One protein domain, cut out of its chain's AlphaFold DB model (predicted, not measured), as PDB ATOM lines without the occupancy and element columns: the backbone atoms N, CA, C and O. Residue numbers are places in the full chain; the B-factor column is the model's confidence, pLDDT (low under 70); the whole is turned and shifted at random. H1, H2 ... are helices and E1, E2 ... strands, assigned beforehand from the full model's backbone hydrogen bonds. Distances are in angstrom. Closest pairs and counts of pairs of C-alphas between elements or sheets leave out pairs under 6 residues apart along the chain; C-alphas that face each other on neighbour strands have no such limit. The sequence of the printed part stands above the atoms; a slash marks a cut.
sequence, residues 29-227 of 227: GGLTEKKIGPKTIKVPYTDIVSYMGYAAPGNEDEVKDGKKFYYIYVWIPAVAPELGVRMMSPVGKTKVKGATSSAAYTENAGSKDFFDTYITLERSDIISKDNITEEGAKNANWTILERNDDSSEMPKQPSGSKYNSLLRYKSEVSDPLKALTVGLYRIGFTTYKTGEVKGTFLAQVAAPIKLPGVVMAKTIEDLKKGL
ATOM      1  N   GLY A  29     -20.202  31.088   1.757       95.88
ATOM      2  CA  GLY A  29     -20.630  30.175   0.690       95.88
ATOM      3  C   GLY A  29     -19.545  29.942  -0.352       95.88
ATOM      4  O   GLY A  29     -18.735  30.844  -0.542       95.88
ATOM      5  N   GLY A  30     -19.563  28.796  -1.033       96.56
ATOM      6  CA  GLY A  30     -18.748  28.508  -2.220       96.56
ATOM      7  C   GLY A  30     -19.409  28.913  -3.540       96.56
ATOM      8  O   GLY A  30     -20.390  29.662  -3.545       96.56
ATOM      9  N   LEU A  31     -18.887  28.433  -4.672       95.94
ATOM     10  CA  LEU A  31     -19.444  28.719  -6.005       95.94
ATOM     11  C   LEU A  31     -20.736  27.948  -6.284       95.94
ATOM     12  O   LEU A  31     -21.538  28.379  -7.107       95.94
ATOM     13  N   THR A  32     -20.959  26.826  -5.594       95.19
ATOM     14  CA  THR A  32     -22.192  26.045  -5.751       95.19
ATOM     15  C   THR A  32     -23.389  26.821  -5.213       95.19
ATOM     16  O   THR A  32     -23.435  27.177  -4.033       95.19
ATOM     17  N   GLU A  33     -24.394  27.022  -6.059       94.50
ATOM     18  CA  GLU A  33     -25.639  27.695  -5.703       94.50
ATOM     19  C   GLU A  33     -26.800  26.707  -5.592       94.50
ATOM     20  O   GLU A  33     -26.881  25.712  -6.311       94.50
ATOM     21  N   LYS A  34     -27.720  26.983  -4.667       93.62
ATOM     22  CA  LYS A  34     -28.981  26.255  -4.516       93.62
ATOM     23  C   LYS A  34     -30.137  27.240  -4.449       93.62
ATOM     24  O   LYS A  34     -30.096  28.216  -3.700       93.62
ATOM     25  N   LYS A  35     -31.196  26.948  -5.200       93.88
ATOM     26  CA  LYS A  35     -32.463  27.674  -5.118       93.88
ATOM     27  C   LYS A  35     -33.290  27.110  -3.964       93.88
ATOM     28  O   LYS A  35     -33.614  25.927  -3.954       93.88
ATOM     29  N   ILE A  36     -33.618  27.954  -2.993       90.06
ATOM     30  CA  ILE A  36     -34.491  27.630  -1.862       90.06
ATOM     31  C   ILE A  36     -35.677  28.595  -1.917       90.06
ATOM     32  O   ILE A  36     -35.577  29.763  -1.533       90.06
ATOM     33  N   GLY A  37     -36.798  28.109  -2.456       90.69
ATOM     34  CA  GLY A  37     -37.970  28.938  -2.743       90.69
ATOM     35  C   GLY A  37     -37.631  30.086  -3.712       90.69
ATOM     36  O   GLY A  37     -37.075  29.823  -4.783       90.69
ATOM     37  N   PRO A  38     -37.932  31.357  -3.369       92.88
ATOM     38  CA  PRO A  38     -37.636  32.508  -4.226       92.88
ATOM     39  C   PRO A  38     -36.181  32.999  -4.132       92.88
ATOM     40  O   PRO A  38     -35.818  33.936  -4.837       92.88
ATOM     41  N   LYS A  39     -35.342  32.420  -3.260       91.88
ATOM     42  CA  LYS A  39     -33.965  32.883  -3.025       91.88
ATOM     43  C   LYS A  39     -32.944  31.894  -3.577       91.88
ATOM     44  O   LYS A  39     -33.032  30.696  -3.318       91.88
ATOM     45  N   THR A  40     -31.931  32.410  -4.263       93.69
ATOM     46  CA  THR A  40     -30.714  31.661  -4.594       93.69
ATOM     47  C   THR A  40     -29.684  31.898  -3.497       93.69
ATOM     48  O   THR A  40     -29.408  33.046  -3.149       93.69
ATOM     49  N   ILE A  41     -29.146  30.826  -2.916       92.62
ATOM     50  CA  ILE A  41     -28.094  30.901  -1.900       92.62
ATOM     51  C   ILE A  41     -26.831  30.194  -2.379       92.62
ATOM     52  O   ILE A  41     -26.907  29.165  -3.048       92.62
ATOM     53  N   LYS A  42     -25.670  30.699  -1.966       94.50
ATOM     54  CA  LYS A  42     -24.402  29.974  -2.078       94.50
ATOM     55  C   LYS A  42     -24.309  28.940  -0.957       94.50
ATOM     56  O   LYS A  42     -24.546  29.267   0.210       94.50
ATOM     57  N   VAL A  43     -23.996  27.695  -1.302       95.50
ATOM     58  CA  VAL A  43     -23.846  26.598  -0.336       95.50
ATOM     59  C   VAL A  43     -22.655  26.910   0.577       95.50
ATOM     60  O   VAL A  43     -21.564  27.127   0.055       95.50
ATOM     61  N   PRO A  44     -22.835  26.968   1.912       96.06
ATOM     62  CA  PRO A  44     -21.739  27.213   2.848       96.06
ATOM     63  C   PRO A  44     -20.603  26.204   2.695       96.06
ATOM     64  O   PRO A  44     -20.864  25.010   2.547       96.06
ATOM     65  N   TYR A  45     -19.363  26.677   2.786       96.88
ATOM     66  CA  TYR A  45     -18.209  25.801   2.929       96.88
ATOM     67  C   TYR A  45     -18.324  24.946   4.188       96.88
ATOM     68  O   TYR A  45     -18.861  25.379   5.213       96.88
ATOM     69  N   THR A  46     -17.808  23.726   4.096       94.75
ATOM     70  CA  THR A  46     -17.821  22.757   5.195       94.75
ATOM     71  C   THR A  46     -16.576  22.855   6.058       94.75
ATOM     72  O   THR A  46     -16.610  22.457   7.220       94.75
ATOM     73  N   ASP A  47     -15.483  23.370   5.495       96.06
ATOM     74  CA  ASP A  47     -14.229  23.566   6.203       96.06
ATOM     75  C   ASP A  47     -13.789  25.014   6.090       96.06
ATOM     76  O   ASP A  47     -13.766  25.570   4.994       96.06
ATOM     77  N   ILE A  48     -13.498  25.634   7.231       96.94
ATOM     78  CA  ILE A  48     -13.085  27.032   7.324       96.94
ATOM     79  C   ILE A  48     -11.963  27.101   8.351       96.94
ATOM     80  O   ILE A  48     -12.188  26.842   9.535       96.94
ATOM     81  N   VAL A  49     -10.781  27.508   7.906       97.38
ATOM     82  CA  VAL A  49      -9.655  27.858   8.773       97.38
ATOM     83  C   VAL A  49      -9.587  29.374   8.860       97.38
ATOM     84  O   VAL A  49      -9.788  30.077   7.871       97.38
ATOM     85  N   SER A  50      -9.394  29.884  10.074       97.69
ATOM     86  CA  SER A  50      -9.442  31.317  10.362       97.69
ATOM     87  C   SER A  50      -8.151  31.769  11.018       97.69
ATOM     88  O   SER A  50      -7.669  31.118  11.942       97.69
ATOM     89  N   TYR A  51      -7.644  32.913  10.578       98.06
ATOM     90  CA  TYR A  51      -6.439  33.534  11.100       98.06
ATOM     91  C   TYR A  51      -6.704  35.006  11.421       98.06
ATOM     92  O   TYR A  51      -7.233  35.740  10.585       98.06
ATOM     93  N   MET A  52      -6.341  35.439  12.626       97.94
ATOM     94  CA  MET A  52      -6.423  36.830  13.063       97.94
ATOM     95  C   MET A  52      -5.018  37.402  13.214       97.94
ATOM     96  O   MET A  52      -4.193  36.861  13.953       97.94
ATOM     97  N   GLY A  53      -4.758  38.494  12.502       97.31
ATOM     98  CA  GLY A  53      -3.459  39.150  12.452       97.31
ATOM     99  C   GLY A  53      -3.546  40.659  12.645       97.31
ATOM    100  O   GLY A  53      -4.625  41.239  12.792       97.31
ATOM    101  N   TYR A  54      -2.378  41.292  12.644       96.94
ATOM    102  CA  TYR A  54      -2.215  42.738  12.659       96.94
ATOM    103  C   TYR A  54      -1.123  43.109  11.660       96.94
ATOM    104  O   TYR A  54      -0.035  42.530  11.689       96.94
ATOM    105  N   ALA A  55      -1.442  44.033  10.764       95.56
ATOM    106  CA  ALA A  55      -0.511  44.577   9.790       95.56
ATOM    107  C   ALA A  55      -0.228  46.036  10.143       95.56
ATOM    108  O   ALA A  55      -1.122  46.750  10.608       95.56
ATOM    109  N   ALA A  56       1.017  46.451   9.961       93.62
ATOM    110  CA  ALA A  56       1.471  47.806  10.206       93.62
ATOM    111  C   ALA A  56       2.735  48.096   9.383       93.62
ATOM    112  O   ALA A  56       3.480  47.176   9.049       93.62
ATOM    113  N   PRO A  57       3.034  49.376   9.121       89.56
ATOM    114  CA  PRO A  57       4.318  49.762   8.552       89.56
ATOM    115  C   PRO A  57       5.486  49.174   9.353       89.56
ATOM    116  O   PRO A  57       5.518  49.299  10.580       89.56
ATOM    117  N   GLY A  58       6.445  48.569   8.661       89.38
ATOM    118  CA  GLY A  58       7.614  47.919   9.251       89.38
ATOM    119  C   GLY A  58       7.457  46.411   9.460       89.38
ATOM    120  O   GLY A  58       8.433  45.776   9.854       89.38
ATOM    121  N   ASN A  59       6.277  45.831   9.204       91.94
ATOM    122  CA  ASN A  59       6.075  44.376   9.213       91.94
ATOM    123  C   ASN A  59       5.550  43.803   7.885       91.94
ATOM    124  O   ASN A  59       5.007  42.696   7.863       91.94
ATOM    125  N   GLU A  60       5.715  44.550   6.791       93.44
ATOM    126  CA  GLU A  60       5.533  44.052   5.429       93.44
ATOM    127  C   GLU A  60       6.532  42.942   5.077       93.44
ATOM    128  O   GLU A  60       7.658  42.914   5.571       93.44
ATOM    129  N   ASP A  61       6.121  42.039   4.188       93.75
ATOM    130  CA  ASP A  61       6.974  40.949   3.707       93.75
ATOM    131  C   ASP A  61       7.708  41.317   2.418       93.75
ATOM    132  O   ASP A  61       8.817  40.849   2.168       93.75
ATOM    133  N   GLU A  62       7.086  42.145   1.577       91.56
ATOM    134  CA  GLU A  62       7.629  42.523   0.277       91.56
ATOM    135  C   GLU A  62       7.183  43.938  -0.107       91.56
ATOM    136  O   GLU A  62       6.080  44.374   0.222       91.56
ATOM    137  N   VAL A  63       8.026  44.657  -0.849       90.25
ATOM    138  CA  VAL A  63       7.635  45.890  -1.539       90.25
ATOM    139  C   VAL A  63       7.700  45.637  -3.038       90.25
ATOM    140  O   VAL A  63       8.785  45.488  -3.597       90.25
ATOM    141  N   LYS A  64       6.539  45.617  -3.693       85.25
ATOM    142  CA  LYS A  64       6.395  45.350  -5.128       85.25
ATOM    143  C   LYS A  64       5.743  46.539  -5.813       85.25
ATOM    144  O   LYS A  64       4.662  46.964  -5.412       85.25
ATOM    145  N   ASP A  65       6.412  47.098  -6.819       83.69
ATOM    146  CA  ASP A  65       5.948  48.281  -7.563       83.69
ATOM    147  C   ASP A  65       5.571  49.462  -6.642       83.69
ATOM    148  O   ASP A  65       4.577  50.158  -6.844       83.69
ATOM    149  N   GLY A  66       6.345  49.654  -5.566       82.56
ATOM    150  CA  GLY A  66       6.100  50.687  -4.552       82.56
ATOM    151  C   GLY A  66       4.936  50.398  -3.595       82.56
ATOM    152  O   GLY A  66       4.629  51.240  -2.751       82.56
ATOM    153  N   LYS A  67       4.295  49.225  -3.683       85.81
ATOM    154  CA  LYS A  67       3.247  48.778  -2.757       85.81
ATOM    155  C   LYS A  67       3.804  47.790  -1.741       85.81
ATOM    156  O   LYS A  67       4.464  46.822  -2.107       85.81
ATOM    157  N   LYS A  68       3.491  48.017  -0.466       90.56
ATOM    158  CA  LYS A  68       3.793  47.087   0.629       90.56
ATOM    159  C   LYS A  68       2.819  45.909   0.579       90.56
ATOM    160  O   LYS A  68       1.605  46.117   0.639       90.56
ATOM    161  N   PHE A  69       3.347  44.702   0.468       92.69
ATOM    162  CA  PHE A  69       2.612  43.447   0.493       92.69
ATOM    163  C   PHE A  69       2.882  42.695   1.788       92.69
ATOM    164  O   PHE A  69       3.991  42.687   2.319       92.69
ATOM    165  N   TYR A  70       1.833  42.040   2.259       96.31
ATOM    166  CA  TYR A  70       1.842  41.201   3.439       96.31
ATOM    167  C   TYR A  70       1.354  39.810   3.038       96.31
ATOM    168  O   TYR A  70       0.440  39.680   2.225       96.31
ATOM    169  N   TYR A  71       1.933  38.769   3.618       97.31
ATOM    170  CA  TYR A  71       1.647  37.378   3.298       97.31
ATOM    171  C   TYR A  71       1.135  36.611   4.510       97.31
ATOM    172  O   TYR A  71       1.626  36.758   5.630       97.31
ATOM    173  N   ILE A  72       0.149  35.753   4.270       98.00
ATOM    174  CA  ILE A  72      -0.236  34.667   5.173       98.00
ATOM    175  C   ILE A  72       0.048  33.376   4.430       98.00
ATOM    176  O   ILE A  72      -0.542  33.133   3.377       98.00
ATOM    177  N   TYR A  73       0.927  32.548   4.970       98.31
ATOM    178  CA  TYR A  73       1.227  31.245   4.404       98.31
ATOM    179  C   TYR A  73       0.153  30.239   4.795       98.31
ATOM    180  O   TYR A  73      -0.370  30.260   5.913       98.31
ATOM    181  N   VAL A  74      -0.185  29.363   3.855       98.44
ATOM    182  CA  VAL A  74      -1.240  28.364   3.999       98.44
ATOM    183  C   VAL A  74      -0.728  27.031   3.478       98.44
ATOM    184  O   VAL A  74      -0.347  26.922   2.318       98.44
ATOM    185  N   TRP A  75      -0.746  25.998   4.312       98.38
ATOM    186  CA  TRP A  75      -0.505  24.636   3.846       98.38
ATOM    187  C   TRP A  75      -1.825  23.966   3.497       98.38
ATOM    188  O   TRP A  75      -2.730  23.900   4.332       98.38
ATOM    189  N   ILE A  76      -1.921  23.449   2.274       97.94
ATOM    190  CA  ILE A  76      -3.062  22.666   1.810       97.94
ATOM    191  C   ILE A  76      -2.622  21.195   1.717       97.94
ATOM    192  O   ILE A  76      -1.765  20.868   0.897       97.94
ATOM    193  N   PRO A  77      -3.174  20.291   2.550       96.62
ATOM    194  CA  PRO A  77      -2.678  18.920   2.697       96.62
ATOM    195  C   PRO A  77      -3.253  17.935   1.670       96.62
ATOM    196  O   PRO A  77      -2.792  16.800   1.593       96.62
ATOM    197  N   ALA A  78      -4.279  18.332   0.917       96.19
ATOM    198  CA  ALA A  78      -4.981  17.484  -0.043       96.19
ATOM    199  C   ALA A  78      -5.536  18.320  -1.201       96.19
ATOM    200  O   ALA A  78      -5.735  19.526  -1.067       96.19
ATOM    201  N   VAL A  79      -5.819  17.668  -2.331       95.50
ATOM    202  CA  VAL A  79      -6.465  18.315  -3.482       95.50
ATOM    203  C   VAL A  79      -7.819  18.915  -3.088       95.50
ATOM    204  O   VAL A  79      -8.573  18.315  -2.317       95.50
ATOM    205  N   ALA A  80      -8.150  20.082  -3.636       96.44
ATOM    206  CA  ALA A  80      -9.413  20.764  -3.364       96.44
ATOM    207  C   ALA A  80     -10.117  21.129  -4.680       96.44
ATOM    208  O   ALA A  80      -9.476  21.614  -5.601       96.44
ATOM    209  N   PRO A  81     -11.440  20.948  -4.817       96.81
ATOM    210  CA  PRO A  81     -12.144  21.372  -6.031       96.81
ATOM    211  C   PRO A  81     -12.292  22.900  -6.113       96.81
ATOM    212  O   PRO A  81     -12.445  23.463  -7.197       96.81
ATOM    213  N   GLU A  82     -12.268  23.568  -4.962       98.00
ATOM    214  CA  GLU A  82     -12.456  25.004  -4.818       98.00
ATOM    215  C   GLU A  82     -11.817  25.474  -3.508       98.00
ATOM    216  O   GLU A  82     -11.926  24.781  -2.490       98.00
ATOM    217  N   LEU A  83     -11.214  26.662  -3.525       98.56
ATOM    218  CA  LEU A  83     -10.836  27.403  -2.325       98.56
ATOM    219  C   LEU A  83     -11.529  28.764  -2.318       98.56
ATOM    220  O   LEU A  83     -11.468  29.523  -3.286       98.56
ATOM    221  N   GLY A  84     -12.163  29.089  -1.199       98.44
ATOM    222  CA  GLY A  84     -12.621  30.433  -0.887       98.44
ATOM    223  C   GLY A  84     -11.612  31.135   0.001       98.44
ATOM    224  O   GLY A  84     -11.177  30.568   1.002       98.44
ATOM    225  N   VAL A  85     -11.296  32.387  -0.318       98.62
ATOM    226  CA  VAL A  85     -10.508  33.263   0.555       98.62
ATOM    227  C   VAL A  85     -11.296  34.531   0.820       98.62
ATOM    228  O   VAL A  85     -11.810  35.152  -0.107       98.62
ATOM    229  N   ARG A  86     -11.412  34.930   2.084       98.12
ATOM    230  CA  ARG A  86     -11.967  36.242   2.432       98.12
ATOM    231  C   ARG A  86     -11.146  36.922   3.502       98.12
ATOM    232  O   ARG A  86     -10.620  36.255   4.394       98.12
ATOM    233  N   MET A  87     -11.088  38.242   3.419       98.00
ATOM    234  CA  MET A  87     -10.385  39.077   4.374       98.00
ATOM    235  C   MET A  87     -11.260  40.248   4.801       98.00
ATOM    236  O   MET A  87     -11.997  40.814   3.998       98.00
ATOM    237  N   MET A  88     -11.199  40.594   6.083       95.75
ATOM    238  CA  MET A  88     -11.829  41.804   6.595       95.75
ATOM    239  C   MET A  88     -10.922  42.547   7.559       95.75
ATOM    240  O   MET A  88     -10.163  41.927   8.309       95.75
ATOM    241  N   SER A  89     -11.059  43.866   7.568       95.25
ATOM    242  CA  SER A  89     -10.328  44.766   8.450       95.25
ATOM    243  C   SER A  89     -11.245  45.936   8.888       95.25
ATOM    244  O   SER A  89     -12.033  46.441   8.082       95.25
ATOM    245  N   PRO A  90     -11.241  46.347  10.171       95.62
ATOM    246  CA  PRO A  90     -10.591  45.680  11.291       95.62
ATOM    247  C   PRO A  90     -11.380  44.438  11.739       95.62
ATOM    248  O   PRO A  90     -12.545  44.263  11.375       95.62
ATOM    249  N   VAL A  91     -10.795  43.600  12.601       95.19
ATOM    250  CA  VAL A  91     -11.541  42.499  13.249       95.19
ATOM    251  C   VAL A  91     -12.602  43.055  14.203       95.19
ATOM    252  O   VAL A  91     -13.760  42.622  14.190       95.19
ATOM    253  N   GLY A  92     -12.226  44.038  15.025       89.75
ATOM    254  CA  GLY A  92     -13.105  44.662  16.011       89.75
ATOM    255  C   GLY A  92     -13.720  43.651  16.989       89.75
ATOM    256  O   GLY A  92     -13.063  42.733  17.462       89.75
ATOM    257  N   LYS A  93     -15.017  43.799  17.283       87.94
ATOM    258  CA  LYS A  93     -15.766  42.945  18.235       87.94
ATOM    259  C   LYS A  93     -16.264  41.623  17.629       87.94
ATOM    260  O   LYS A  93     -17.129  40.955  18.201       87.94
ATOM    261  N   THR A  94     -15.794  41.277  16.437       88.19
ATOM    262  CA  THR A  94     -16.276  40.126  15.675       88.19
ATOM    263  C   THR A  94     -15.821  38.828  16.334       88.19
ATOM    264  O   THR A  94     -14.630  38.573  16.463       88.19
ATOM    265  N   LYS A  95     -16.769  37.980  16.749       85.75
ATOM    266  CA  LYS A  95     -16.449  36.676  17.348       85.75
ATOM    267  C   LYS A  95     -16.162  35.649  16.255       85.75
ATOM    268  O   LYS A  95     -17.079  35.258  15.531       85.75
ATOM    269  N   VAL A  96     -14.924  35.169  16.189       90.19
ATOM    270  CA  VAL A  96     -14.496  34.120  15.254       90.19
ATOM    271  C   VAL A  96     -14.105  32.881  16.052       90.19
ATOM    272  O   VAL A  96     -13.151  32.898  16.823       90.19
ATOM    273  N   LYS A  97     -14.884  31.804  15.926       87.56
ATOM    274  CA  LYS A  97     -14.617  30.555  16.654       87.56
ATOM    275  C   LYS A  97     -13.422  29.829  16.039       87.56
ATOM    276  O   LYS A  97     -13.370  29.700  14.820       87.56
ATOM    277  N   GLY A  98     -12.525  29.317  16.883       89.44
ATOM    278  CA  GLY A  98     -11.406  28.471  16.451       89.44
ATOM    279  C   GLY A  98     -10.387  29.180  15.558       89.44
ATOM    280  O   GLY A  98      -9.705  28.515  14.789       89.44
ATOM    281  N   ALA A  99     -10.316  30.513  15.613       93.88
ATOM    282  CA  ALA A  99      -9.327  31.262  14.853       93.88
ATOM    283  C   ALA A  99      -7.958  31.223  15.534       93.88
ATOM    284  O   ALA A  99      -7.839  31.540  16.721       93.88
ATOM    285  N   THR A 100      -6.925  30.909  14.756       95.00
ATOM    286  CA  THR A 100      -5.536  31.111  15.165       95.00
ATOM    287  C   THR A 100      -5.286  32.607  15.279       95.00
ATOM    288  O   THR A 100      -5.579  33.361  14.353       95.00
ATOM    289  N   SER A 101      -4.776  33.049  16.425       95.12
ATOM    290  CA  SER A 101      -4.495  34.461  16.695       95.12
ATOM    291  C   SER A 101      -2.994  34.671  16.755       95.12
ATOM    292  O   SER A 101      -2.309  33.952  17.479       95.12
ATOM    293  N   SER A 102      -2.483  35.655  16.021       94.69
ATOM    294  CA  SER A 102      -1.078  36.032  16.137       94.69
ATOM    295  C   SER A 102      -0.806  36.800  17.434       94.69
ATOM    296  O   SER A 102      -1.713  37.405  18.021       94.69
ATOM    297  N   ALA A 103       0.457  36.820  17.866       94.56
ATOM    298  CA  ALA A 103       0.886  37.667  18.978       94.56
ATOM    299  C   ALA A 103       0.565  39.145  18.695       94.56
ATOM    300  O   ALA A 103      -0.129  39.790  19.478       94.56
ATOM    301  N   ALA A 104       0.926  39.628  17.500       94.94
ATOM    302  CA  ALA A 104       0.650  40.996  17.067       94.94
ATOM    303  C   ALA A 104      -0.854  41.334  17.064       94.94
ATOM    304  O   ALA A 104      -1.230  42.446  17.426       94.94
ATOM    305  N   TYR A 105      -1.732  40.393  16.693       96.19
ATOM    306  CA  TYR A 105      -3.178  40.587  16.827       96.19
ATOM    307  C   TYR A 105      -3.583  40.741  18.289       96.19
ATOM    308  O   TYR A 105      -4.328  41.657  18.614       96.19
ATOM    309  N   THR A 106      -3.094  39.864  19.164       95.50
ATOM    310  CA  THR A 106      -3.451  39.865  20.588       95.50
ATOM    311  C   THR A 106      -3.060  41.183  21.258       95.50
ATOM    312  O   THR A 106      -3.867  41.772  21.975       95.50
ATOM    313  N   GLU A 107      -1.870  41.697  20.948       96.56
ATOM    314  CA  GLU A 107      -1.370  42.993  21.427       96.56
ATOM    315  C   GLU A 107      -2.183  44.184  20.894       96.56
ATOM    316  O   GLU A 107      -2.318  45.202  21.569       96.56
ATOM    317  N   ASN A 108      -2.765  44.051  19.698       96.62
ATOM    318  CA  ASN A 108      -3.454  45.133  18.991       96.62
ATOM    319  C   ASN A 108      -4.966  44.897  18.832       96.62
ATOM    320  O   ASN A 108      -5.616  45.588  18.046       96.62
ATOM    321  N   ALA A 109      -5.564  43.961  19.577       93.94
ATOM    322  CA  ALA A 109      -6.957  43.539  19.389       93.94
ATOM    323  C   ALA A 109      -7.972  44.682  19.589       93.94
ATOM    324  O   ALA A 109      -9.064  44.664  19.020       93.94
ATOM    325  N   GLY A 110      -7.604  45.693  20.385       90.81
ATOM    326  CA  GLY A 110      -8.391  46.906  20.615       90.81
ATOM    327  C   GLY A 110      -8.204  48.011  19.568       90.81
ATOM    328  O   GLY A 110      -8.852  49.054  19.682       90.81
ATOM    329  N   SER A 111      -7.330  47.819  18.575       92.62
ATOM    330  CA  SER A 111      -7.058  48.829  17.553       92.62
ATOM    331  C   SER A 111      -8.308  49.137  16.730       92.62
ATOM    332  O   SER A 111      -9.062  48.247  16.323       92.62
ATOM    333  N   LYS A 112      -8.518  50.431  16.484       92.19
ATOM    334  CA  LYS A 112      -9.566  50.945  15.594       92.19
ATOM    335  C   LYS A 112      -9.050  51.185  14.177       92.19
ATOM    336  O   LYS A 112      -9.863  51.488  13.305       92.19
ATOM    337  N   ASP A 113      -7.740  51.065  13.971       94.12
ATOM    338  CA  ASP A 113      -7.119  51.230  12.665       94.12
ATOM    339  C   ASP A 113      -7.581  50.112  11.737       94.12
ATOM    340  O   ASP A 113      -7.723  48.953  12.142       94.12
ATOM    341  N   PHE A 114      -7.830  50.485  10.490       93.69
ATOM    342  CA  PHE A 114      -8.257  49.577   9.447       93.69
ATOM    343  C   PHE A 114      -7.756  50.057   8.094       93.69
ATOM    344  O   PHE A 114      -7.520  51.244   7.873       93.69
ATOM    345  N   PHE A 115      -7.650  49.103   7.187       93.88
ATOM    346  CA  PHE A 115      -7.294  49.294   5.793       93.88
ATOM    347  C   PHE A 115      -8.314  48.618   4.872       93.88
ATOM    348  O   PHE A 115      -8.983  47.656   5.274       93.88
ATOM    349  N   ASP A 116      -8.396  49.134   3.647       93.75
ATOM    350  CA  ASP A 116      -9.119  48.549   2.517       93.75
ATOM    351  C   ASP A 116      -8.328  47.344   2.028       93.75
ATOM    352  O   ASP A 116      -7.141  47.462   1.726       93.75
ATOM    353  N   THR A 117      -8.947  46.171   2.045       93.94
ATOM    354  CA  THR A 117      -8.235  44.932   1.750       93.94
ATOM    355  C   THR A 117      -8.199  44.732   0.247       93.94
ATOM    356  O   THR A 117      -9.245  44.754  -0.381       93.94
ATOM    357  N   TYR A 118      -7.023  44.438  -0.289       94.94
ATOM    358  CA  TYR A 118      -6.838  43.805  -1.587       94.94
ATOM    359  C   TYR A 118      -6.153  42.471  -1.341       94.94
ATOM    360  O   TYR A 118      -5.102  42.471  -0.702       94.94
ATOM    361  N   ILE A 119      -6.702  41.357  -1.826       97.19
ATOM    362  CA  ILE A 119      -6.138  40.020  -1.611       97.19
ATOM    363  C   ILE A 119      -5.790  39.303  -2.915       97.19
ATOM    364  O   ILE A 119      -6.492  39.422  -3.921       97.19
ATOM    365  N   THR A 120      -4.744  38.487  -2.860       97.94
ATOM    366  CA  THR A 120      -4.373  37.485  -3.860       97.94
ATOM    367  C   THR A 120      -4.418  36.101  -3.223       97.94
ATOM    368  O   THR A 120      -4.138  35.937  -2.036       97.94
ATOM    369  N   LEU A 121      -4.774  35.088  -4.008       98.62
ATOM    370  CA  LEU A 121      -4.494  33.693  -3.691       98.62
ATOM    371  C   LEU A 121      -3.381  33.226  -4.616       98.62
ATOM    372  O   LEU A 121      -3.524  33.270  -5.838       98.62
ATOM    373  N   GLU A 122      -2.285  32.766  -4.030       98.25
ATOM    374  CA  GLU A 122      -1.091  32.367  -4.760       98.25
ATOM    375  C   GLU A 122      -0.665  30.962  -4.350       98.25
ATOM    376  O   GLU A 122      -0.804  30.562  -3.190       98.25
ATOM    377  N   ARG A 123      -0.127  30.218  -5.310       97.75
ATOM    378  CA  ARG A 123       0.385  28.866  -5.121       97.75
ATOM    379  C   ARG A 123       1.875  28.829  -5.431       97.75
ATOM    380  O   ARG A 123       2.291  29.373  -6.451       97.75
ATOM    381  N   SER A 124       2.641  28.159  -4.576       97.69
ATOM    382  CA  SER A 124       4.049  27.862  -4.837       97.69
ATOM    383  C   SER A 124       4.245  26.533  -5.573       97.69
ATOM    384  O   SER A 124       3.346  25.689  -5.647       97.69
ATOM    385  N   ASP A 125       5.462  26.310  -6.044       96.69
ATOM    386  CA  ASP A 125       5.971  25.012  -6.481       96.69
ATOM    387  C   ASP A 125       6.404  24.088  -5.317       96.69
ATOM    388  O   ASP A 125       6.774  22.935  -5.549       96.69
ATOM    389  N   ILE A 126       6.291  24.524  -4.054       97.56
ATOM    390  CA  ILE A 126       6.578  23.699  -2.871       97.56
ATOM    391  C   ILE A 126       5.391  22.778  -2.567       97.56
ATOM    392  O   ILE A 126       4.352  23.204  -2.059       97.56
ATOM    393  N   ILE A 127       5.578  21.482  -2.823       96.19
ATOM    394  CA  ILE A 127       4.558  20.433  -2.629       96.19
ATOM    395  C   ILE A 127       4.857  19.465  -1.471       96.19
ATOM    396  O   ILE A 127       4.059  18.574  -1.194       96.19
ATOM    397  N   SER A 128       6.000  19.620  -0.795       95.44
ATOM    398  CA  SER A 128       6.410  18.793   0.349       95.44
ATOM    399  C   SER A 128       6.617  19.650   1.592       95.44
ATOM    400  O   SER A 128       7.189  20.737   1.501       95.44
ATOM    401  N   LYS A 129       6.207  19.129   2.757       94.75
ATOM    402  CA  LYS A 129       6.399  19.787   4.058       94.75
ATOM    403  C   LYS A 129       7.875  20.024   4.383       94.75
ATOM    404  O   LYS A 129       8.203  21.041   4.981       94.75
ATOM    405  N   ASP A 130       8.761  19.131   3.950       93.19
ATOM    406  CA  ASP A 130      10.200  19.229   4.237       93.19
ATOM    407  C   ASP A 130      10.849  20.434   3.545       93.19
ATOM    408  O   ASP A 130      11.796  21.025   4.062       93.19
ATOM    409  N   ASN A 131      10.278  20.853   2.415       94.75
ATOM    410  CA  ASN A 131      10.749  21.991   1.628       94.75
ATOM    411  C   ASN A 131      10.163  23.329   2.112       94.75
ATOM    412  O   ASN A 131      10.453  24.379   1.540       94.75
ATOM    413  N   ILE A 132       9.346  23.312   3.170       96.25
ATOM    414  CA  ILE A 132       8.829  24.518   3.813       96.25
ATOM    415  C   ILE A 132       9.922  25.061   4.740       96.25
ATOM    416  O   ILE A 132      10.075  24.663   5.900       96.25
ATOM    417  N   THR A 133      10.721  25.967   4.189       96.50
ATOM    418  CA  THR A 133      11.753  26.743   4.885       96.50
ATOM    419  C   THR A 133      11.632  28.210   4.479       96.50
ATOM    420  O   THR A 133      11.020  28.517   3.458       96.50
ATOM    421  N   GLU A 134      12.196  29.125   5.271       95.19
ATOM    422  CA  GLU A 134      12.207  30.558   4.931       95.19
ATOM    423  C   GLU A 134      12.879  30.799   3.567       95.19
ATOM    424  O   GLU A 134      12.343  31.491   2.705       95.19
ATOM    425  N   GLU A 135      14.024  30.152   3.326       94.69
ATOM    426  CA  GLU A 135      14.730  30.223   2.044       94.69
ATOM    427  C   GLU A 135      13.925  29.589   0.902       94.69
ATOM    428  O   GLU A 135      13.827  30.168  -0.179       94.69
ATOM    429  N   GLY A 136      13.291  28.440   1.154       94.94
ATOM    430  CA  GLY A 136      12.426  27.773   0.186       94.94
ATOM    431  C   GLY A 136      11.263  28.668  -0.230       94.94
ATOM    432  O   GLY A 136      11.073  28.911  -1.416       94.94
ATOM    433  N   ALA A 137      10.524  29.227   0.729       95.31
ATOM    434  CA  ALA A 137       9.391  30.107   0.453       95.31
ATOM    435  C   ALA A 137       9.802  31.398  -0.278       95.31
ATOM    436  O   ALA A 137       9.048  31.888  -1.122       95.31
ATOM    437  N   LYS A 138      10.993  31.931   0.022       93.50
ATOM    438  CA  LYS A 138      11.559  33.112  -0.645       93.50
ATOM    439  C   LYS A 138      11.940  32.842  -2.103       93.50
ATOM    440  O   LYS A 138      11.726  33.706  -2.947       93.50
ATOM    441  N   ASN A 139      12.495  31.664  -2.388       94.94
ATOM    442  CA  ASN A 139      12.972  31.283  -3.722       94.94
ATOM    443  C   ASN A 139      11.917  30.542  -4.563       94.94
ATOM    444  O   ASN A 139      12.172  30.236  -5.726       94.94
ATOM    445  N   ALA A 140      10.759  30.233  -3.980       96.75
ATOM    446  CA  ALA A 140       9.683  29.524  -4.652       96.75
ATOM    447  C   ALA A 140       9.070  30.338  -5.799       96.75
ATOM    448  O   ALA A 140       8.974  31.569  -5.751       96.75
ATOM    449  N   ASN A 141       8.564  29.626  -6.804       96.56
ATOM    450  CA  ASN A 141       7.799  30.236  -7.883       96.56
ATOM    451  C   ASN A 141       6.344  30.410  -7.454       96.56
ATOM    452  O   ASN A 141       5.624  29.431  -7.268       96.56
ATOM    453  N   TRP A 142       5.894  31.659  -7.340       96.81
ATOM    454  CA  TRP A 142       4.532  31.986  -6.920       96.81
ATOM    455  C   TRP A 142       3.630  32.302  -8.113       96.81
ATOM    456  O   TRP A 142       3.777  33.327  -8.778       96.81
ATOM    457  N   THR A 143       2.656  31.428  -8.360       97.31
ATOM    458  CA  THR A 143       1.613  31.627  -9.372       97.31
ATOM    459  C   THR A 143       0.381  32.247  -8.727       97.31
ATOM    460  O   THR A 143      -0.211  31.662  -7.820       97.31
ATOM    461  N   ILE A 144      -0.035  33.420  -9.213       97.31
ATOM    462  CA  ILE A 144      -1.291  34.054  -8.798       97.31
ATOM    463  C   ILE A 144      -2.452  33.285  -9.432       97.31
ATOM    464  O   ILE A 144      -2.579  33.249 -10.654       97.31
ATOM    465  N   LEU A 145      -3.301  32.697  -8.594       98.06
ATOM    466  CA  LEU A 145      -4.496  31.971  -9.017       98.06
ATOM    467  C   LEU A 145      -5.683  32.914  -9.205       98.06
ATOM    468  O   LEU A 145      -6.400  32.820 -10.196       98.06
ATOM    469  N   GLU A 146      -5.885  33.825  -8.252       97.88
ATOM    470  CA  GLU A 146      -6.980  34.795  -8.277       97.88
ATOM    471  C   GLU A 146      -6.662  36.014  -7.405       97.88
ATOM    472  O   GLU A 146      -5.810  35.949  -6.512       97.88
ATOM    473  N   ARG A 147      -7.364  37.123  -7.634       97.06
ATOM    474  CA  ARG A 147      -7.286  38.354  -6.842       97.06
ATOM    475  C   ARG A 147      -8.653  39.006  -6.675       97.06
ATOM    476  O   ARG A 147      -9.491  38.936  -7.568       97.06
ATOM    477  N   ASN A 148      -8.872  39.685  -5.555       96.19
ATOM    478  CA  ASN A 148     -10.037  40.549  -5.386       96.19
ATOM    479  C   ASN A 148      -9.765  41.686  -4.389       96.19
ATOM    480  O   ASN A 148      -9.005  41.507  -3.445       96.19
ATOM    481  N   ASP A 149     -10.433  42.818  -4.583       90.56
ATOM    482  CA  ASP A 149     -10.385  44.010  -3.726       90.56
ATOM    483  C   ASP A 149     -11.679  44.116  -2.906       90.56
ATOM    484  O   ASP A 149     -11.699  43.935  -1.691       90.56
ATOM    485  N   ASP A 150     -12.814  44.202  -3.598       92.69
ATOM    486  CA  ASP A 150     -14.101  44.501  -2.983       92.69
ATOM    487  C   ASP A 150     -15.084  43.342  -3.115       92.69
ATOM    488  O   ASP A 150     -15.175  42.660  -4.140       92.69
ATOM    489  N   SER A 151     -15.908  43.137  -2.089       93.62
ATOM    490  CA  SER A 151     -17.018  42.198  -2.179       93.62
ATOM    491  C   SER A 151     -18.273  42.715  -1.499       93.62
ATOM    492  O   SER A 151     -18.307  43.047  -0.314       93.62
ATOM    493  N   SER A 152     -19.376  42.680  -2.248       92.81
ATOM    494  CA  SER A 152     -20.696  43.016  -1.718       92.81
ATOM    495  C   SER A 152     -21.205  42.006  -0.676       92.81
ATOM    496  O   SER A 152     -22.103  42.350   0.101       92.81
ATOM    497  N   GLU A 153     -20.627  40.800  -0.633       93.81
ATOM    498  CA  GLU A 153     -20.928  39.746   0.344       93.81
ATOM    499  C   GLU A 153     -20.258  39.990   1.704       93.81
ATOM    500  O   GLU A 153     -20.652  39.388   2.707       93.81
ATOM    501  N   MET A 154     -19.261  40.876   1.751       95.19
ATOM    502  CA  MET A 154     -18.513  41.188   2.960       95.19
ATOM    503  C   MET A 154     -19.172  42.320   3.766       95.19
ATOM    504  O   MET A 154     -19.899  43.158   3.211       95.19
ATOM    505  N   PRO A 155     -18.974  42.344   5.100       93.50
ATOM    506  CA  PRO A 155     -19.483  43.425   5.934       93.50
ATOM    507  C   PRO A 155     -18.858  44.760   5.526       93.50
ATOM    508  O   PRO A 155     -17.749  44.817   4.997       93.50
ATOM    509  N   LYS A 156     -19.581  45.845   5.811       94.00
ATOM    510  CA  LYS A 156     -19.042  47.196   5.677       94.00
ATOM    511  C   LYS A 156     -17.928  47.419   6.698       94.00
ATOM    512  O   LYS A 156     -18.044  46.989   7.846       94.00
ATOM    513  N   GLN A 157     -16.898  48.135   6.282       92.12
ATOM    514  CA  GLN A 157     -15.858  48.658   7.158       92.12
ATOM    515  C   GLN A 157     -16.384  49.824   8.013       92.12
ATOM    516  O   GLN A 157     -17.488  50.319   7.759       92.12
ATOM    517  N   PRO A 158     -15.605  50.328   8.994       91.81
ATOM    518  CA  PRO A 158     -15.998  51.490   9.792       91.81
ATOM    519  C   PRO A 158     -16.265  52.757   8.963       91.81
ATOM    520  O   PRO A 158     -17.042  53.604   9.389       91.81
ATOM    521  N   SER A 159     -15.688  52.861   7.759       89.81
ATOM    522  CA  SER A 159     -15.979  53.915   6.774       89.81
ATOM    523  C   SER A 159     -17.407  53.868   6.206       89.81
ATOM    524  O   SER A 159     -17.847  54.819   5.565       89.81
ATOM    525  N   GLY A 160     -18.137  52.764   6.397       90.44
ATOM    526  CA  GLY A 160     -19.449  52.515   5.795       90.44
ATOM    527  C   GLY A 160     -19.397  51.908   4.385       90.44
ATOM    528  O   GLY A 160     -20.449  51.529   3.853       90.44
ATOM    529  N   SER A 161     -18.202  51.763   3.808       90.88
ATOM    530  CA  SER A 161     -17.957  51.160   2.492       90.88
ATOM    531  C   SER A 161     -17.710  49.650   2.569       90.88
ATOM    532  O   SER A 161     -17.416  49.109   3.634       90.88
ATOM    533  N   LYS A 162     -17.852  48.949   1.437       92.06
ATOM    534  CA  LYS A 162     -17.651  47.492   1.324       92.06
ATOM    535  C   LYS A 162     -16.295  47.138   0.688       92.06
ATOM    536  O   LYS A 162     -16.273  46.390  -0.284       92.06
ATOM    537  N   TYR A 163     -15.196  47.643   1.253       93.44
ATOM    538  CA  TYR A 163     -13.834  47.374   0.754       93.44
ATOM    539  C   TYR A 163     -13.150  46.174   1.426       93.44
ATOM    540  O   TYR A 163     -11.942  46.149   1.640       93.44
ATOM    541  N   ASN A 164     -13.959  45.204   1.856       95.44
ATOM    542  CA  ASN A 164     -13.476  43.933   2.379       95.44
ATOM    543  C   ASN A 164     -13.527  42.895   1.248       95.44
ATOM    544  O   ASN A 164     -14.553  42.775   0.568       95.44
ATOM    545  N   SER A 165     -12.468  42.107   1.082       97.06
ATOM    546  CA  SER A 165     -12.317  41.219  -0.068       97.06
ATOM    547  C   SER A 165     -12.870  39.822   0.172       97.06
ATOM    548  O   SER A 165     -12.776  39.246   1.260       97.06
ATOM    549  N   LEU A 166     -13.372  39.221  -0.902       97.81
ATOM    550  CA  LEU A 166     -13.709  37.801  -0.957       97.81
ATOM    551  C   LEU A 166     -13.485  37.289  -2.374       97.81
ATOM    552  O   LEU A 166     -14.102  37.799  -3.304       97.81
ATOM    553  N   LEU A 167     -12.674  36.252  -2.538       97.75
ATOM    554  CA  LEU A 167     -12.514  35.525  -3.794       97.75
ATOM    555  C   LEU A 167     -12.882  34.052  -3.624       97.75
ATOM    556  O   LEU A 167     -12.874  33.502  -2.518       97.75
ATOM    557  N   ARG A 168     -13.229  33.413  -4.739       98.00
ATOM    558  CA  ARG A 168     -13.454  31.970  -4.828       98.00
ATOM    559  C   ARG A 168     -12.768  31.470  -6.074       98.00
ATOM    560  O   ARG A 168     -13.082  31.939  -7.164       98.00
ATOM    561  N   TYR A 169     -11.871  30.520  -5.902       98.38
ATOM    562  CA  TYR A 169     -11.102  29.955  -6.987       98.38
ATOM    563  C   TYR A 169     -11.476  28.492  -7.187       98.38
ATOM    564  O   TYR A 169     -11.391  27.691  -6.255       98.38
ATOM    565  N   LYS A 170     -11.899  28.149  -8.404       98.06
ATOM    566  CA  LYS A 170     -12.195  26.773  -8.807       98.06
ATOM    567  C   LYS A 170     -10.937  26.151  -9.397       98.06
ATOM    568  O   LYS A 170     -10.326  26.742 -10.278       98.06
ATOM    569  N   SER A 171     -10.597  24.943  -8.959       97.12
ATOM    570  CA  SER A 171      -9.441  24.216  -9.485       97.12
ATOM    571  C   SER A 171      -9.580  23.946 -10.985       97.12
ATOM    572  O   SER A 171     -10.561  23.329 -11.413       97.12
ATOM    573  N   GLU A 172      -8.568  24.311 -11.773       96.38
ATOM    574  CA  GLU A 172      -8.457  23.921 -13.184       96.38
ATOM    575  C   GLU A 172      -7.634  22.626 -13.289       96.38
ATOM    576  O   GLU A 172      -6.415  22.649 -13.397       96.38
ATOM    577  N   VAL A 173      -8.295  21.464 -13.226       91.75
ATOM    578  CA  VAL A 173      -7.615  20.147 -13.176       91.75
ATOM    579  C   VAL A 173      -6.765  19.820 -14.410       91.75
ATOM    580  O   VAL A 173      -5.913  18.940 -14.346       91.75
ATOM    581  N   SER A 174      -6.998  20.509 -15.527       93.88
ATOM    582  CA  SER A 174      -6.244  20.358 -16.774       93.88
ATOM    583  C   SER A 174      -4.955  21.182 -16.820       93.88
ATOM    584  O   SER A 174      -4.156  20.974 -17.726       93.88
ATOM    585  N   ASP A 175      -4.756  22.119 -15.889       94.00
ATOM    586  CA  ASP A 175      -3.590  23.003 -15.844       94.00
ATOM    587  C   ASP A 175      -2.854  22.813 -14.503       94.00
ATOM    588  O   ASP A 175      -3.340  23.250 -13.457       94.00
ATOM    589  N   PRO A 176      -1.672  22.170 -14.499       89.25
ATOM    590  CA  PRO A 176      -0.900  21.921 -13.286       89.25
ATOM    591  C   PRO A 176      -0.533  23.161 -12.470       89.25
ATOM    592  O   PRO A 176      -0.299  23.005 -11.273       89.25
ATOM    593  N   LEU A 177      -0.483  24.364 -13.052       90.56
ATOM    594  CA  LEU A 177      -0.202  25.607 -12.319       90.56
ATOM    595  C   LEU A 177      -1.449  26.156 -11.621       90.56
ATOM    596  O   LEU A 177      -1.359  26.816 -10.588       90.56
ATOM    597  N   LYS A 178      -2.618  25.827 -12.166       93.88
ATOM    598  CA  LYS A 178      -3.932  26.301 -11.730       93.88
ATOM    599  C   LYS A 178      -4.758  25.250 -10.984       93.88
ATOM    600  O   LYS A 178      -5.811  25.536 -10.415       93.88
ATOM    601  N   ALA A 179      -4.286  24.012 -10.946       96.62
ATOM    602  CA  ALA A 179      -4.877  22.977 -10.122       96.62
ATOM    603  C   ALA A 179      -4.644  23.275  -8.629       96.62
ATOM    604  O   ALA A 179      -3.552  23.662  -8.201       96.62
ATOM    605  N   LEU A 180      -5.670  23.053  -7.813       97.62
ATOM    606  CA  LEU A 180      -5.577  23.120  -6.359       97.62
ATOM    607  C   LEU A 180      -5.120  21.761  -5.822       97.62
ATOM    608  O   LEU A 180      -5.916  20.834  -5.648       97.62
ATOM    609  N   THR A 181      -3.816  21.638  -5.600       96.44
ATOM    610  CA  THR A 181      -3.148  20.399  -5.190       96.44
ATOM    611  C   THR A 181      -2.506  20.555  -3.816       96.44
ATOM    612  O   THR A 181      -2.606  21.605  -3.188       96.44
ATOM    613  N   VAL A 182      -1.880  19.485  -3.322       97.12
ATOM    614  CA  VAL A 182      -1.092  19.551  -2.089       97.12
ATOM    615  C   VAL A 182       0.034  20.561  -2.268       97.12
ATOM    616  O   VAL A 182       0.748  20.512  -3.269       97.12
ATOM    617  N   GLY A 183       0.212  21.451  -1.299       97.56
ATOM    618  CA  GLY A 183       1.349  22.355  -1.322       97.56
ATOM    619  C   GLY A 183       1.207  23.583  -0.449       97.56
ATOM    620  O   GLY A 183       0.226  23.775   0.279       97.56
ATOM    621  N   LEU A 184       2.237  24.417  -0.539       98.50
ATOM    622  CA  LEU A 184       2.299  25.713   0.103       98.50
ATOM    623  C   LEU A 184       1.641  26.771  -0.790       98.50
ATOM    624  O   LEU A 184       1.985  26.964  -1.959       98.50
ATOM    625  N   TYR A 185       0.707  27.485  -0.188       98.62
ATOM    626  CA  TYR A 185      -0.011  28.616  -0.740       98.62
ATOM    627  C   TYR A 185       0.308  29.853   0.093       98.62
ATOM    628  O   TYR A 185       0.767  29.757   1.236       98.62
ATOM    629  N   ARG A 186       0.025  31.029  -0.458       98.31
ATOM    630  CA  ARG A 186      -0.001  32.263   0.321       98.31
ATOM    631  C   ARG A 186      -1.180  33.132  -0.074       98.31
ATOM    632  O   ARG A 186      -1.602  33.154  -1.230       98.31
ATOM    633  N   ILE A 187      -1.701  33.846   0.912       98.44
ATOM    634  CA  ILE A 187      -2.617  34.958   0.706       98.44
ATOM    635  C   ILE A 187      -1.764  36.214   0.742       98.44
ATOM    636  O   ILE A 187      -1.275  36.579   1.812       98.44
ATOM    637  N   GLY A 188      -1.566  36.844  -0.410       97.12
ATOM    638  CA  GLY A 188      -1.024  38.193  -0.461       97.12
ATOM    639  C   GLY A 188      -2.115  39.185  -0.131       97.12
ATOM    640  O   GLY A 188      -3.257  39.019  -0.551       97.12
ATOM    641  N   PHE A 189      -1.783  40.209   0.640       95.94
ATOM    642  CA  PHE A 189      -2.688  41.315   0.863       95.94
ATOM    643  C   PHE A 189      -1.967  42.653   0.933       95.94
ATOM    644  O   PHE A 189      -0.816  42.760   1.354       95.94
ATOM    645  N   THR A 190      -2.665  43.681   0.475       93.50
ATOM    646  CA  THR A 190      -2.218  45.072   0.488       93.50
ATOM    647  C   THR A 190      -3.444  45.988   0.577       93.50
ATOM    648  O   THR A 190      -4.557  45.513   0.807       93.50
ATOM    649  N   THR A 191      -3.250  47.293   0.396       84.94
ATOM    650  CA  THR A 191      -4.326  48.267   0.182       84.94
ATOM    651  C   THR A 191      -4.293  48.780  -1.253       84.94
ATOM    652  O   THR A 191      -3.227  49.051  -1.812       84.94
ATOM    653  N   TYR A 192      -5.465  48.920  -1.875       68.75
ATOM    654  CA  TYR A 192      -5.559  49.477  -3.225       68.75
ATOM    655  C   TYR A 192      -5.201  50.971  -3.258       68.75
ATOM    656  O   TYR A 192      -4.526  51.429  -4.184       68.75
ATOM    657  N   LYS A 193      -5.619  51.724  -2.232       68.88
ATOM    658  CA  LYS A 193      -5.390  53.172  -2.118       68.88
ATOM    659  C   LYS A 193      -3.955  53.484  -1.703       68.88
ATOM    660  O   LYS A 193      -3.346  52.720  -0.960       68.88
ATOM    661  N   THR A 194      -3.453  54.647  -2.122       58.94
ATOM    662  CA  THR A 194      -2.207  55.235  -1.609       58.94
ATOM    663  C   THR A 194      -2.356  55.470  -0.107       58.94
ATOM    664  O   THR A 194      -2.991  56.430   0.325       58.94
ATOM    665  N   GLY A 195      -1.835  54.544   0.686       63.62
ATOM    666  CA  GLY A 195      -1.940  54.524   2.135       63.62
ATOM    667  C   GLY A 195      -1.181  53.322   2.674       63.62
ATOM    668  O   GLY A 195      -0.883  52.381   1.938       63.62
ATOM    669  N   GLU A 196      -0.828  53.362   3.951       78.75
ATOM    670  CA  GLU A 196      -0.165  52.231   4.579       78.75
ATOM    671  C   GLU A 196      -1.196  51.230   5.095       78.75
ATOM    672  O   GLU A 196      -2.227  51.604   5.655       78.75
ATOM    673  N   VAL A 197      -0.914  49.940   4.921       88.62
ATOM    674  CA  VAL A 197      -1.700  48.888   5.563       88.62
ATOM    675  C   VAL A 197      -1.449  48.979   7.065       88.62
ATOM    676  O   VAL A 197      -0.342  48.714   7.535       88.62
ATOM    677  N   LYS A 198      -2.478  49.368   7.814       94.00
ATOM    678  CA  LYS A 198      -2.436  49.412   9.271       94.00
ATOM    679  C   LYS A 198      -3.772  48.973   9.853       94.00
ATOM    680  O   LYS A 198      -4.808  49.550   9.530       94.00
ATOM    681  N   GLY A 199      -3.753  47.966  10.715       95.44
ATOM    682  CA  GLY A 199      -4.957  47.493  11.388       95.44
ATOM    683  C   GLY A 199      -4.972  45.996  11.647       95.44
ATOM    684  O   GLY A 199      -4.158  45.226  11.132       95.44
ATOM    685  N   THR A 200      -5.934  45.579  12.467       97.19
ATOM    686  CA  THR A 200      -6.215  44.151  12.655       97.19
ATOM    687  C   THR A 200      -6.905  43.591  11.420       97.19
ATOM    688  O   THR A 200      -7.643  44.299  10.741       97.19
ATOM    689  N   PHE A 201      -6.721  42.309  11.134       97.06
ATOM    690  CA  PHE A 201      -7.441  41.650  10.052       97.06
ATOM    691  C   PHE A 201      -7.836  40.226  10.427       97.06
ATOM    692  O   PHE A 201      -7.168  39.555  11.213       97.06
ATOM    693  N   LEU A 202      -8.934  39.766   9.836       97.75
ATOM    694  CA  LEU A 202      -9.332  38.366   9.811       97.75
ATOM    695  C   LEU A 202      -9.153  37.870   8.384       97.75
ATOM    696  O   LEU A 202      -9.763  38.426   7.476       97.75
ATOM    697  N   ALA A 203      -8.394  36.796   8.210       98.25
ATOM    698  CA  ALA A 203      -8.334  36.026   6.977       98.25
ATOM    699  C   ALA A 203      -8.985  34.660   7.193       98.25
ATOM    700  O   ALA A 203      -8.814  34.037   8.242       98.25
ATOM    701  N   GLN A 204      -9.731  34.183   6.203       98.19
ATOM    702  CA  GLN A 204     -10.278  32.832   6.212       98.19
ATOM    703  C   GLN A 204     -10.012  32.140   4.886       98.19
ATOM    704  O   GLN A 204     -10.269  32.723   3.832       98.19
ATOM    705  N   VAL A 205      -9.567  30.888   4.971       98.25
ATOM    706  CA  VAL A 205      -9.495  29.944   3.851       98.25
ATOM    707  C   VAL A 205     -10.551  28.882   4.071       98.25
ATOM    708  O   VAL A 205     -10.715  28.383   5.186       98.25
ATOM    709  N   ALA A 206     -11.289  28.554   3.022       97.69
ATOM    710  CA  ALA A 206     -12.396  27.629   3.121       97.69
ATOM    711  C   ALA A 206     -12.511  26.716   1.902       97.69
ATOM    712  O   ALA A 206     -12.132  27.096   0.797       97.69
ATOM    713  N   ALA A 207     -13.061  25.524   2.113       97.88
ATOM    714  CA  ALA A 207     -13.243  24.513   1.080       97.88
ATOM    715  C   ALA A 207     -14.623  23.837   1.195       97.88
ATOM    716  O   ALA A 207     -15.199  23.747   2.289       97.88
ATOM    717  N   PRO A 208     -15.194  23.352   0.073       96.38
ATOM    718  CA  PRO A 208     -16.495  22.674   0.070       96.38
ATOM    719  C   PRO A 208     -16.413  21.226   0.577       96.38
ATOM    720  O   PRO A 208     -17.444  20.572   0.717       96.38
ATOM    721  N   ILE A 209     -15.198  20.734   0.824       94.25
ATOM    722  CA  ILE A 209     -14.897  19.434   1.421       94.25
ATOM    723  C   ILE A 209     -14.014  19.642   2.653       94.25
ATOM    724  O   ILE A 209     -13.341  20.666   2.769       94.25
ATOM    725  N   LYS A 210     -14.008  18.678   3.577       94.50
ATOM    726  CA  LYS A 210     -13.100  18.703   4.729       94.50
ATOM    727  C   LYS A 210     -11.659  18.480   4.260       94.50
ATOM    728  O   LYS A 210     -11.400  17.501   3.566       94.50
ATOM    729  N   LEU A 211     -10.739  19.343   4.685       94.25
ATOM    730  CA  LEU A 211      -9.300  19.261   4.438       94.25
ATOM    731  C   LEU A 211      -8.555  19.207   5.790       94.25
ATOM    732  O   LEU A 211      -8.050  20.222   6.275       94.25
ATOM    733  N   PRO A 212      -8.503  18.039   6.461       92.00
ATOM    734  CA  PRO A 212      -7.808  17.910   7.739       92.00
ATOM    735  C   PRO A 212      -6.318  18.242   7.595       92.00
ATOM    736  O   PRO A 212      -5.650  17.689   6.727       92.00
ATOM    737  N   GLY A 213      -5.797  19.113   8.464       92.94
ATOM    738  CA  GLY A 213      -4.386  19.516   8.452       92.94
ATOM    739  C   GLY A 213      -4.078  20.768   7.627       92.94
ATOM    740  O   GLY A 213      -2.915  21.001   7.312       92.94
ATOM    741  N   VAL A 214      -5.087  21.566   7.256       96.75
ATOM    742  CA  VAL A 214      -4.845  22.929   6.757       96.75
ATOM    743  C   VAL A 214      -4.309  23.793   7.893       96.75
ATOM    744  O   VAL A 214      -4.918  23.873   8.961       96.75
ATOM    745  N   VAL A 215      -3.193  24.471   7.640       96.81
ATOM    746  CA  VAL A 215      -2.527  25.359   8.604       96.81
ATOM    747  C   VAL A 215      -2.370  26.734   7.975       96.81
ATOM    748  O   VAL A 215      -2.041  26.831   6.796       96.81
ATOM    749  N   MET A 216      -2.608  27.789   8.755       97.31
ATOM    750  CA  MET A 216      -2.396  29.180   8.352       97.31
ATOM    751  C   MET A 216      -1.496  29.886   9.362       97.31
ATOM    752  O   MET A 216      -1.765  29.816  10.564       97.31
ATOM    753  N   ALA A 217      -0.480  30.601   8.885       96.50
ATOM    754  CA  ALA A 217       0.428  31.365   9.738       96.50
ATOM    755  C   ALA A 217       1.051  32.562   9.004       96.50
ATOM    756  O   ALA A 217       1.085  32.608   7.775       96.50
ATOM    757  N   LYS A 218       1.556  33.544   9.761       95.19
ATOM    758  CA  LYS A 218       2.251  34.718   9.203       95.19
ATOM    759  C   LYS A 218       3.687  34.415   8.780       95.19
ATOM    760  O   LYS A 218       4.152  35.015   7.817       95.19
ATOM    761  N   THR A 219       4.368  33.526   9.497       95.38
ATOM    762  CA  THR A 219       5.773  33.157   9.271       95.38
ATOM    763  C   THR A 219       5.872  31.687   8.885       95.38
ATOM    764  O   THR A 219       4.980  30.893   9.211       95.38
ATOM    765  N   ILE A 220       6.954  31.303   8.203       96.44
ATOM    766  CA  ILE A 220       7.189  29.894   7.883       96.44
ATOM    767  C   ILE A 220       7.470  29.102   9.161       96.44
ATOM    768  O   ILE A 220       6.999  27.974   9.295       96.44
ATOM    769  N   GLU A 221       8.160  29.701  10.130       95.31
ATOM    770  CA  GLU A 221       8.385  29.087  11.441       95.31
ATOM    771  C   GLU A 221       7.070  28.682  12.133       95.31
ATOM    772  O   GLU A 221       6.913  27.528  12.543       95.31
ATOM    773  N   ASP A 222       6.102  29.596  12.225       95.00
ATOM    774  CA  ASP A 222       4.820  29.305  12.873       95.00
ATOM    775  C   ASP A 222       3.961  28.355  12.042       95.00
ATOM    776  O   ASP A 222       3.231  27.539  12.610       95.00
ATOM    777  N   LEU A 223       4.080  28.400  10.710       96.31
ATOM    778  CA  LEU A 223       3.427  27.426   9.841       96.31
ATOM    779  C   LEU A 223       3.902  26.015  10.196       96.31
ATOM    780  O   LEU A 223       3.073  25.144  10.443       96.31
ATOM    781  N   LYS A 224       5.221  25.804  10.294       95.31
ATOM    782  CA  LYS A 224       5.818  24.495  10.603       95.31
ATOM    783  C   LYS A 224       5.401  23.942  11.959       95.31
ATOM    784  O   LYS A 224       5.225  22.736  12.068       95.31
ATOM    785  N   LYS A 225       5.210  24.793  12.972       94.19
ATOM    786  CA  LYS A 225       4.719  24.362  14.296       94.19
ATOM    787  C   LYS A 225       3.322  23.737  14.231       94.19
ATOM    788  O   LYS A 225       2.973  22.959  15.113       94.19
ATOM    789  N   GLY A 226       2.522  24.098  13.227       90.50
ATOM    790  CA  GLY A 226       1.179  23.557  13.031       90.50
ATOM    791  C   GLY A 226       1.085  22.364  12.074       90.50
ATOM    792  O   GLY A 226      -0.012  21.817  11.951       90.50
ATOM    793  N   LEU A 227       2.169  22.002  11.371       91.00
ATOM    794  CA  LEU A 227       2.187  20.949  10.341       91.00
ATOM    795  C   LEU A 227       2.280  19.525  10.888       91.00
ATOM    796  O   LEU A 227       2.804  19.319  11.998       91.00
TER     797      LEU A 227
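What this domain is: This is residues 29 to 227 of the 227 residues of the protein "Lipl32 domain-containing protein" of Aquimarina algiphila (UniProt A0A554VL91). Two strongly twisted antiparallel sheets stand face to face as a sandwich, one branched with E4, E5, E7, E8, E10 and E12, the other in the order E3, E11, E6, E9. The hairpin E1 and E2 reaches out from it as an arm, with Gly 37 at its tip; short helices H1 and H3 sit by E3 and E12, and H2 lies next to H3. The 199 printed residues hold twelve named strands and three named helices, in the order E1 E2 E3 E4 E5 E6 H1 E7 H2 E8 E9 E10 E11 E12 H3. The class is mostly strand, though named elements hold 97 residues, under half. The whole is compact, with a radius of gyration of the C-alphas of 16.3 A and spans of 53 by 42 by 32 A.

Where its parts are: The branched sheet has E5, residues 67 to 76, 27.2 A long from C-alpha 67 at (3.247, 48.778, -2.757); E10, 183 to 190, 23.1 A; E7, 118 to 123; E8, 143 to 148; E4, 62 to 64; and E12, 215 to 217. The other has E11, 199 to 207, 26.5 A; E3, 47 to 55, 25.3 A; E6, 82 to 88, 20.3 A; and E9, 166 to 170. E1 is 29 to 36 and E2 39 to 44. H1 is 103 to 107, H2 134 to 139, and H3 220 to 225, ending at C-alpha 225 (4.719, 24.362, 14.296).

How they stand to each other: E4 and E12 lie on one side of E5, with N 64 and O 67 at 2.9 A and N 73 and O 217 at 2.8 A; E10 lies on the other side, N 74 and O 185 at 2.8 A. E7 pairs with E10, N 120 and O 188 at 2.8 A, and with E8, N 121 and O 146 at 2.8 A. The two sheets' strands stand at 34 degrees. E11 pairs with E3, N 51 and O 203 at 2.8 A, and with E6, N 84 and O 206 at 2.8 A; E6 pairs with E9, N 85 and O 167 at 2.9 A. In the hairpin E1 and E2, N 34 and O 41 are 2.8 A apart. H1 is on the four-stranded sheet at a height of 6.8 A. H3 is on the branched sheet at 8.0 A, over E12. H2 and H3 only just touch, with 3 pairs of C-alphas within 8 A, the closest Glu 134 and Ile 220 at 5.9 A. In H1, H2 and H3 every O i to N i+4 pair is within hydrogen-bond range.

The domain as a whole: The C-alphas farthest apart, Gly 37 and Glu 135, are 52.9 A apart. The printed part has no cut. Long links join E6 to H1, E8 to E9 and E9 to E10. Residues 192 to 195 are under pLDDT 70.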